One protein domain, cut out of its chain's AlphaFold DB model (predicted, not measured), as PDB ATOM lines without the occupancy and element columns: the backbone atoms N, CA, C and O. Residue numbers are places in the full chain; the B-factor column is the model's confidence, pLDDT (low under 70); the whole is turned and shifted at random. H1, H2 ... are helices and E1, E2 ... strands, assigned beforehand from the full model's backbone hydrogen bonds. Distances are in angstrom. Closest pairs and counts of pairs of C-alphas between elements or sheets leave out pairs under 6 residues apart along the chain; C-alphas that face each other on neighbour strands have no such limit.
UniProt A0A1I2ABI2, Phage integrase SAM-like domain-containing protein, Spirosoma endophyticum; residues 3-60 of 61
ATOM      1  N   ALA A   3     -26.568  -1.611  39.591       89.50
ATOM      2  CA  ALA A   3     -25.482  -1.404  38.647       89.50
ATOM      3  C   ALA A   3     -25.023   0.052  38.733       89.50
ATOM      4  O   ALA A   3     -25.846   0.956  38.894       89.50
ATOM      5  N   THR A   4     -23.717   0.279  38.649       93.44
ATOM      6  CA  THR A   4     -23.136   1.626  38.567       93.44
ATOM      7  C   THR A   4     -22.290   1.713  37.307       93.44
ATOM      8  O   THR A   4     -21.400   0.884  37.123       93.44
ATOM      9  N   LEU A   5     -22.550   2.709  36.457       93.62
ATOM     10  CA  LEU A   5     -21.678   3.018  35.327       93.62
ATOM     11  C   LEU A   5     -20.361   3.586  35.862       93.62
ATOM     12  O   LEU A   5     -20.355   4.531  36.651       93.62
ATOM     13  N   ARG A   6     -19.246   2.992  35.449       94.19
ATOM     14  CA  ARG A   6     -17.899   3.423  35.807       94.19
ATOM     15  C   ARG A   6     -17.037   3.544  34.563       94.19
ATOM     16  O   ARG A   6     -17.290   2.926  33.534       94.19
ATOM     17  N   GLU A   7     -15.973   4.313  34.714       94.94
ATOM     18  CA  GLU A   7     -14.957   4.524  33.696       94.94
ATOM     19  C   GLU A   7     -13.600   3.980  34.159       94.94
ATOM     20  O   GLU A   7     -13.281   3.969  35.352       94.94
ATOM     21  N   LYS A   8     -12.802   3.479  33.214       94.19
ATOM     22  CA  LYS A   8     -11.431   3.014  33.444       94.19
ATOM     23  C   LYS A   8     -10.517   3.557  32.342       94.19
ATOM     24  O   LYS A   8     -10.810   3.297  31.175       94.19
ATOM     25  N   PRO A   9      -9.383   4.199  32.674       95.38
ATOM     26  CA  PRO A   9      -8.387   4.589  31.680       95.38
ATOM     27  C   PRO A   9      -7.890   3.399  30.847       95.38
ATOM     28  O   PRO A   9      -7.640   2.295  31.361       95.38
ATOM     29  N   ILE A  10      -7.764   3.641  29.547       93.06
ATOM     30  CA  ILE A  10      -7.180   2.755  28.540       93.06
ATOM     31  C   ILE A  10      -6.156   3.550  27.707       93.06
ATOM     32  O   ILE A  10      -5.876   4.716  27.984       93.06
ATOM     33  N   ASN A  11      -5.562   2.912  26.699       91.31
ATOM     34  CA  ASN A  11      -4.545   3.537  25.852       91.31
ATOM     35  C   ASN A  11      -5.099   4.734  25.049       91.31
ATOM     36  O   ASN A  11      -6.309   4.874  24.871       91.31
ATOM     37  N   ASP A  12      -4.191   5.576  24.540       88.69
ATOM     38  CA  ASP A  12      -4.499   6.745  23.690       88.69
ATOM     39  C   ASP A  12      -5.387   7.813  24.365       88.69
ATOM     40  O   ASP A  12      -6.153   8.522  23.720       88.69
ATOM     41  N   GLY A  13      -5.290   7.948  25.694       90.50
ATOM     42  CA  GLY A  13      -6.035   8.971  26.438       90.50
ATOM     43  C   GLY A  13      -7.551   8.776  26.372       90.50
ATOM     44  O   GLY A  13      -8.300   9.752  26.349       90.50
ATOM     45  N   ARG A  14      -8.005   7.522  26.304       92.44
ATOM     46  CA  ARG A  14      -9.422   7.146  26.325       92.44
ATOM     47  C   ARG A  14      -9.764   6.463  27.644       92.44
ATOM     48  O   ARG A  14      -8.900   5.916  28.326       92.44
ATOM     49  N   LYS A  15     -11.048   6.430  27.979       95.25
ATOM     50  CA  LYS A  15     -11.604   5.680  29.104       95.25
ATOM     51  C   LYS A  15     -12.662   4.719  28.596       95.25
ATOM     52  O   LYS A  15     -13.564   5.135  27.882       95.25
ATOM     53  N   SER A  16     -12.561   3.449  28.970       94.50
ATOM     54  CA  SER A  16     -13.594   2.452  28.691       94.50
ATOM     55  C   SER A  16     -14.691   2.505  29.750       94.50
ATOM     56  O   SER A  16     -14.399   2.713  30.931       94.50
ATOM     57  N   LEU A  17     -15.937   2.297  29.327       95.00
ATOM     58  CA  LEU A  17     -17.101   2.245  30.203       95.00
ATOM     59  C   LEU A  17     -17.451   0.801  30.576       95.00
ATOM     60  O   LEU A  17     -17.443  -0.100  29.733       95.00
ATOM     61  N   TYR A  18     -17.780   0.586  31.847       94.31
ATOM     62  CA  TYR A  18     -18.206  -0.711  32.366       94.31
ATOM     63  C   TYR A  18     -19.270  -0.557  33.452       94.31
ATOM     64  O   TYR A  18     -19.310   0.440  34.176       94.31
ATOM     65  N   LEU A  19     -20.124  -1.568  33.580       93.38
ATOM     66  CA  LEU A  19     -21.074  -1.689  34.681       93.38
ATOM     67  C   LEU A  19     -20.411  -2.433  35.839       93.38
ATOM     68  O   LEU A  19     -19.809  -3.483  35.632       93.38
ATOM     69  N   ASP A  20     -20.508  -1.892  37.052       92.25
ATOM     70  CA  ASP A  20     -20.108  -2.550  38.304       92.25
ATOM     71  C   ASP A  20     -21.369  -2.968  39.070       92.25
ATOM     72  O   ASP A  20     -22.164  -2.117  39.486       92.25
ATOM     73  N   PHE A  21     -21.556  -4.279  39.223       90.38
ATOM     74  CA  PHE A  21     -22.698  -4.891  39.894       90.38
ATOM     75  C   PHE A  21     -22.340  -5.279  41.328       90.38
ATOM     76  O   PHE A  21     -21.356  -5.982  41.567       90.38
ATOM     77  N   TYR A  22     -23.154  -4.847  42.294       86.94
ATOM     78  CA  TYR A  22     -23.003  -5.273  43.687       86.94
ATOM     79  C   TYR A  22     -24.347  -5.740  44.280       86.94
ATOM     80  O   TYR A  22     -25.299  -4.947  44.315       86.94
ATOM     81  N   PRO A  23     -24.452  -7.003  44.753       86.94
ATOM     82  CA  PRO A  23     -23.455  -8.087  44.651       86.94
ATOM     83  C   PRO A  23     -23.218  -8.546  43.193       86.94
ATOM     84  O   PRO A  23     -23.960  -8.145  42.298       86.94
ATOM     85  N   SER A  24     -22.175  -9.357  42.963       84.75
ATOM     86  CA  SER A  24     -21.841  -9.928  41.645       84.75
ATOM     87  C   SER A  24     -23.015 -10.702  41.039       84.75
ATOM     88  O   SER A  24     -23.819 -11.284  41.769       84.75
ATOM     89  N   ILE A  25     -23.088 -10.742  39.708       83.81
ATOM     90  CA  ILE A  25     -24.235 -11.296  38.979       83.81
ATOM     91  C   ILE A  25     -23.854 -12.616  38.306       83.81
ATOM     92  O   ILE A  25     -22.715 -12.740  37.852       83.81
ATOM     93  N   PRO A  26     -24.750 -13.617  38.250       81.12
ATOM     94  CA  PRO A  26     -24.475 -14.851  37.521       81.12
ATOM     95  C   PRO A  26     -24.290 -14.547  36.031       81.12
ATOM     96  O   PRO A  26     -25.149 -13.907  35.426       81.12
ATOM     97  N   HIS A  27     -23.179 -14.985  35.443       75.81
ATOM     98  CA  HIS A  27     -22.987 -14.949  33.996       75.81
ATOM     99  C   HIS A  27     -23.755 -16.125  33.358       75.81
ATOM    100  O   HIS A  27     -23.878 -17.177  33.991       75.81
ATOM    101  N   PRO A  28     -24.281 -15.988  32.126       72.75
ATOM    102  CA  PRO A  28     -24.958 -17.083  31.421       72.75
ATOM    103  C   PRO A  28     -24.057 -18.303  31.165       72.75
ATOM    104  O   PRO A  28     -24.567 -19.402  30.961       72.75
ATOM    105  N   GLU A  29     -22.731 -18.133  31.198       75.31
ATOM    106  CA  GLU A  29     -21.797 -19.261  31.165       75.31
ATOM    107  C   GLU A  29     -21.663 -19.922  32.549       75.31
ATOM    108  O   GLU A  29     -21.479 -19.217  33.548       75.31
ATOM    109  N   PRO A  30     -21.711 -21.266  32.640       67.94
ATOM    110  CA  PRO A  30     -21.748 -21.962  33.921       67.94
ATOM    111  C   PRO A  30     -20.554 -21.608  34.821       67.94
ATOM    112  O   PRO A  30     -19.400 -21.811  34.454       67.94
ATOM    113  N   GLY A  31     -20.836 -21.128  36.035       63.41
ATOM    114  CA  GLY A  31     -19.853 -21.030  37.121       63.41
ATOM    115  C   GLY A  31     -19.051 -19.730  37.218       63.41
ATOM    116  O   GLY A  31     -18.256 -19.598  38.148       63.41
ATOM    117  N   THR A  32     -19.269 -18.741  36.347       67.12
ATOM    118  CA  THR A  32     -18.658 -17.412  36.513       67.12
ATOM    119  C   THR A  32     -19.701 -16.415  37.017       67.12
ATOM    120  O   THR A  32     -20.750 -16.216  36.414       67.12
ATOM    121  N   SER A  33     -19.455 -15.794  38.172       67.81
ATOM    122  CA  SER A  33     -20.180 -14.573  38.541       67.81
ATOM    123  C   SER A  33     -19.343 -13.395  38.076       67.81
ATOM    124  O   SER A  33     -18.154 -13.327  38.400       67.81
ATOM    125  N   THR A  34     -19.927 -12.483  37.300       79.75
ATOM    126  CA  THR A  34     -19.216 -11.272  36.900       79.75
ATOM    127  C   THR A  34     -19.627 -10.119  37.793       79.75
ATOM    128  O   THR A  34     -20.803  -9.859  38.043       79.75
ATOM    129  N   ARG A  35     -18.627  -9.413  38.313       88.06
ATOM    130  CA  ARG A  35     -18.838  -8.134  38.993       88.06
ATOM    131  C   ARG A  35     -18.832  -6.976  38.000       88.06
ATOM    132  O   ARG A  35     -19.454  -5.953  38.257       88.06
ATOM    133  N   ARG A  36     -18.096  -7.120  36.894       91.56
ATOM    134  CA  ARG A  36     -17.861  -6.053  35.922       91.56
ATOM    135  C   ARG A  36     -18.199  -6.527  34.521       91.56
ATOM    136  O   ARG A  36     -17.708  -7.570  34.103       91.56
ATOM    137  N   GLU A  37     -18.961  -5.724  33.797       91.25
ATOM    138  CA  GLU A  37     -19.275  -5.956  32.388       91.25
ATOM    139  C   GLU A  37     -18.834  -4.747  31.566       91.25
ATOM    140  O   GLU A  37     -19.290  -3.626  31.799       91.25
ATOM    141  N   PHE A  38     -17.891  -4.959  30.647       92.00
ATOM    142  CA  PHE A  38     -17.378  -3.905  29.774       92.00
ATOM    143  C   PHE A  38     -18.324  -3.703  28.597       92.00
ATOM    144  O   PHE A  38     -18.647  -4.648  27.887       92.00
ATOM    145  N   LEU A  39     -18.711  -2.453  28.353       92.56
ATOM    146  CA  LEU A  39     -19.718  -2.119  27.345       92.56
ATOM    147  C   LEU A  39     -19.145  -2.021  25.923       92.56
ATOM    148  O   LEU A  39     -19.860  -1.655  24.999       92.56
ATOM    149  N   SER A  40     -17.839  -2.256  25.741       90.88
ATOM    150  CA  SER A  40     -17.093  -1.937  24.506       90.88
ATOM    151  C   SER A  40     -17.218  -0.472  24.052       90.88
ATOM    152  O   SER A  40     -16.835  -0.121  22.939       90.88
ATOM    153  N   LEU A  41     -17.702   0.402  24.937       92.88
ATOM    154  CA  LEU A  41     -17.776   1.842  24.748       92.88
ATOM    155  C   LEU A  41     -16.542   2.513  25.345       92.88
ATOM    156  O   LEU A  41     -15.978   2.052  26.348       92.88
ATOM    157  N   TYR A  42     -16.149   3.629  24.741       92.81
ATOM    158  CA  TYR A  42     -15.076   4.472  25.242       92.81
ATOM    159  C   TYR A  42     -15.366   5.953  25.014       92.81
ATOM    160  O   TYR A  42     -16.018   6.324  24.042       92.81
ATOM    161  N   VAL A  43     -14.823   6.788  25.892       92.62
ATOM    162  CA  VAL A  43     -14.822   8.250  25.780       92.62
ATOM    163  C   VAL A  43     -13.385   8.761  25.775       92.62
ATOM    164  O   VAL A  43     -12.516   8.178  26.423       92.62
ATOM    165  N   SER A  44     -13.106   9.837  25.049       92.75
ATOM    166  CA  SER A  44     -11.784  10.478  25.060       92.75
ATOM    167  C   SER A  44     -11.652  11.393  26.280       92.75
ATOM    168  O   SER A  44     -12.526  12.225  26.511       92.75
ATOM    169  N   GLU A  45     -10.562  11.290  27.050       88.81
ATOM    170  CA  GLU A  45     -10.325  12.126  28.243       88.81
ATOM    171  C   GLU A  45     -10.207  13.612  27.903       88.81
ATOM    172  O   GLU A  45     -10.679  14.475  28.642       88.81
ATOM    173  N   LYS A  46      -9.568  13.906  26.770       87.38
ATOM    174  CA  LYS A  46      -9.453  15.248  26.206       87.38
ATOM    175  C   LYS A  46      -9.886  15.178  24.756       87.38
ATOM    176  O   LYS A  46      -9.133  14.679  23.926       87.38
ATOM    177  N   ALA A  47     -11.082  15.676  24.466       84.38
ATOM    178  CA  ALA A  47     -11.589  15.719  23.104       84.38
ATOM    179  C   ALA A  47     -10.738  16.676  22.251       84.38
ATOM    180  O   ALA A  47     -10.758  17.892  22.455       84.38
ATOM    181  N   ARG A  48      -9.987  16.126  21.294       84.00
ATOM    182  CA  ARG A  48      -9.051  16.848  20.418       84.00
ATOM    183  C   ARG A  48      -9.751  17.608  19.286       84.00
ATOM    184  O   ARG A  48      -9.157  18.511  18.708       84.00
ATOM    185  N   GLY A  49     -11.014  17.295  18.990       89.00
ATOM    186  CA  GLY A  49     -11.794  17.932  17.923       89.00
ATOM    187  C   GLY A  49     -13.306  17.753  18.080       89.00
ATOM    188  O   GLY A  49     -13.769  17.102  19.017       89.00
ATOM    189  N   ASP A  50     -14.086  18.330  17.162       89.81
ATOM    190  CA  ASP A  50     -15.558  18.279  17.200       89.81
ATOM    191  C   ASP A  50     -16.120  16.863  17.118       89.81
ATOM    192  O   ASP A  50     -17.109  16.560  17.782       89.81
ATOM    193  N   LEU A  51     -15.461  15.983  16.362       89.75
ATOM    194  CA  LEU A  51     -15.858  14.582  16.249       89.75
ATOM    195  C   LEU A  51     -15.773  13.863  17.597       89.75
ATOM    196  O   LEU A  51     -16.736  13.228  18.010       89.75
ATOM    197  N   GLU A  52     -14.666  14.022  18.325       87.62
ATOM    198  CA  GLU A  52     -14.506  13.420  19.653       87.62
ATOM    199  C   GLU A  52     -15.448  14.049  20.684       87.62
ATOM    200  O   GLU A  52     -15.985  13.348  21.537       87.62
ATOM    201  N   ARG A  53     -15.712  15.361  20.590       89.06
ATOM    202  CA  ARG A  53     -16.712  16.024  21.443       89.06
ATOM    203  C   ARG A  53     -18.111  15.467  21.203       89.06
ATOM    204  O   ARG A  53     -18.835  15.229  22.166       89.06
ATOM    205  N   LYS A  54     -18.492  15.281  19.937       91.56
ATOM    206  CA  LYS A  54     -19.787  14.710  19.555       91.56
ATOM    207  C   LYS A  54     -19.899  13.259  20.021       91.56
ATOM    208  O   LYS A  54     -20.867  12.927  20.692       91.56
ATOM    209  N   HIS A  55     -18.875  12.448  19.757       90.00
ATOM    210  CA  HIS A  55     -18.794  11.059  20.214       90.00
ATOM    211  C   HIS A  55     -18.928  10.940  21.736       90.00
ATOM    212  O   HIS A  55     -19.715  10.135  22.228       90.00
ATOM    213  N   ASN A  56     -18.213  11.778  22.494       90.38
ATOM    214  CA  ASN A  56     -18.315  11.789  23.951       90.38
ATOM    215  C   ASN A  56     -19.733  12.130  24.426       90.38
ATOM    216  O   ASN A  56     -20.218  11.435  25.306       90.38
ATOM    217  N   LYS A  57     -20.414  13.122  23.829       89.00
ATOM    218  CA  LYS A  57     -21.818  13.448  24.161       89.00
ATOM    219  C   LYS A  57     -22.776  12.292  23.870       89.00
ATOM    220  O   LYS A  57     -23.687  12.027  24.637       89.00
ATOM    221  N   GLU A  58     -22.572  11.590  22.760       89.00
ATOM    222  CA  GLU A  58     -23.404  10.432  22.409       89.00
ATOM    223  C   GLU A  58     -23.127   9.222  23.323       89.00
ATOM    224  O   GLU A  58     -24.008   8.389  23.522       89.00
ATOM    225  N   THR A  59     -21.923   9.130  23.901       85.88
ATOM    226  CA  THR A  59     -21.469   7.970  24.691       85.88
ATOM    227  C   THR A  59     -21.568   8.171  26.210       85.88
ATOM    228  O   THR A  59     -21.724   7.199  26.949       85.88
ATOM    229  N   GLY A  60     -21.462   9.402  26.710       71.12
ATOM    230  CA  GLY A  60     -21.438   9.712  28.135       71.12
ATOM    231  C   GLY A  60     -21.778  11.176  28.420       71.12
ATOM    232  O   GLY A  60     -20.902  12.031  28.306       71.12
TER     233      GLY A  60
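Overview. This is residues 3 to 60 of the 61 residues of the protein "Phage integrase SAM-like domain-containing protein" of Spirosoma endophyticum (UniProt A0A1I2ABI2). A long, strongly twisted ribbon of three strands, E1, E2 and E3, makes the body of the model, and after E3 the chain folds back into one short helix, H1, which only grazes the sheet near one end of the long axis. The link between E2 and E3 lies at the other end of that axis. The printed part has 58 residues, with three named strands and then one named helix along the chain; the sheet's order is E1, E2, E3, all antiparallel, and the class is mixed, helices and strands. The whole is loose, with a radius of gyration of the C-alphas of 14.0 A, and its outline is a rod of 44 by 20 by 16 A.

Arrangement. E1, residues 3 to 10, is an edge strand and forms a hairpin with E2, residues 14 to 26. The two are antiparallel, at 143 degrees between their directions; the C-alphas of Ala 3 and Phe 21 face each other at 4.6 A, and N 6 and O 18 are within hydrogen-bond range at 2.9 A. E2, the inner strand, bends by 94 degrees at residue 23. It forms a second hairpin with E3, residues 33 to 44, antiparallel at 162 degrees, with N 19 and O 37 at 2.8 A and N 34 and O 25 at 2.9 A. E3, the other edge strand, bends by 56 degrees at residue 40. E1, E2 and E3 form a meander, each strand the antiparallel neighbour of the one before. H1, residues 50 to 59, is on the sheet but only grazes it, with its residues 52 to 59; the closest C-alphas of E3 and H1 are those of Val 43 and Asn 56, 5.3 A apart. In H1 every O i to N i+4 pair is within hydrogen-bond range.

Along the chain. E1 begins at C-alpha 3, at (-25.482, -1.404, 38.647), and is 21.3 A from first to last C-alpha. E2, 13 residues and the longest strand by residues, spans 28.9 A. E3 spans 29.7 A and ends at C-alpha 44, at (-11.784, 10.478, 25.060). H1 spans 14.0 A and ends at C-alpha 59, at (-21.469, 7.970, 24.691).

Size, cuts and confidence. The two C-alphas farthest apart are those of Gly 31 and Asp 50, at 44.3 A. The printed part has no cut. The links from E1 to E2 and from E3 to H1 are tight, that from E2 to E3 is short, and no link is long. The mean pLDDT of the printed part is 87.5, and residues 30 to 33 are under 70.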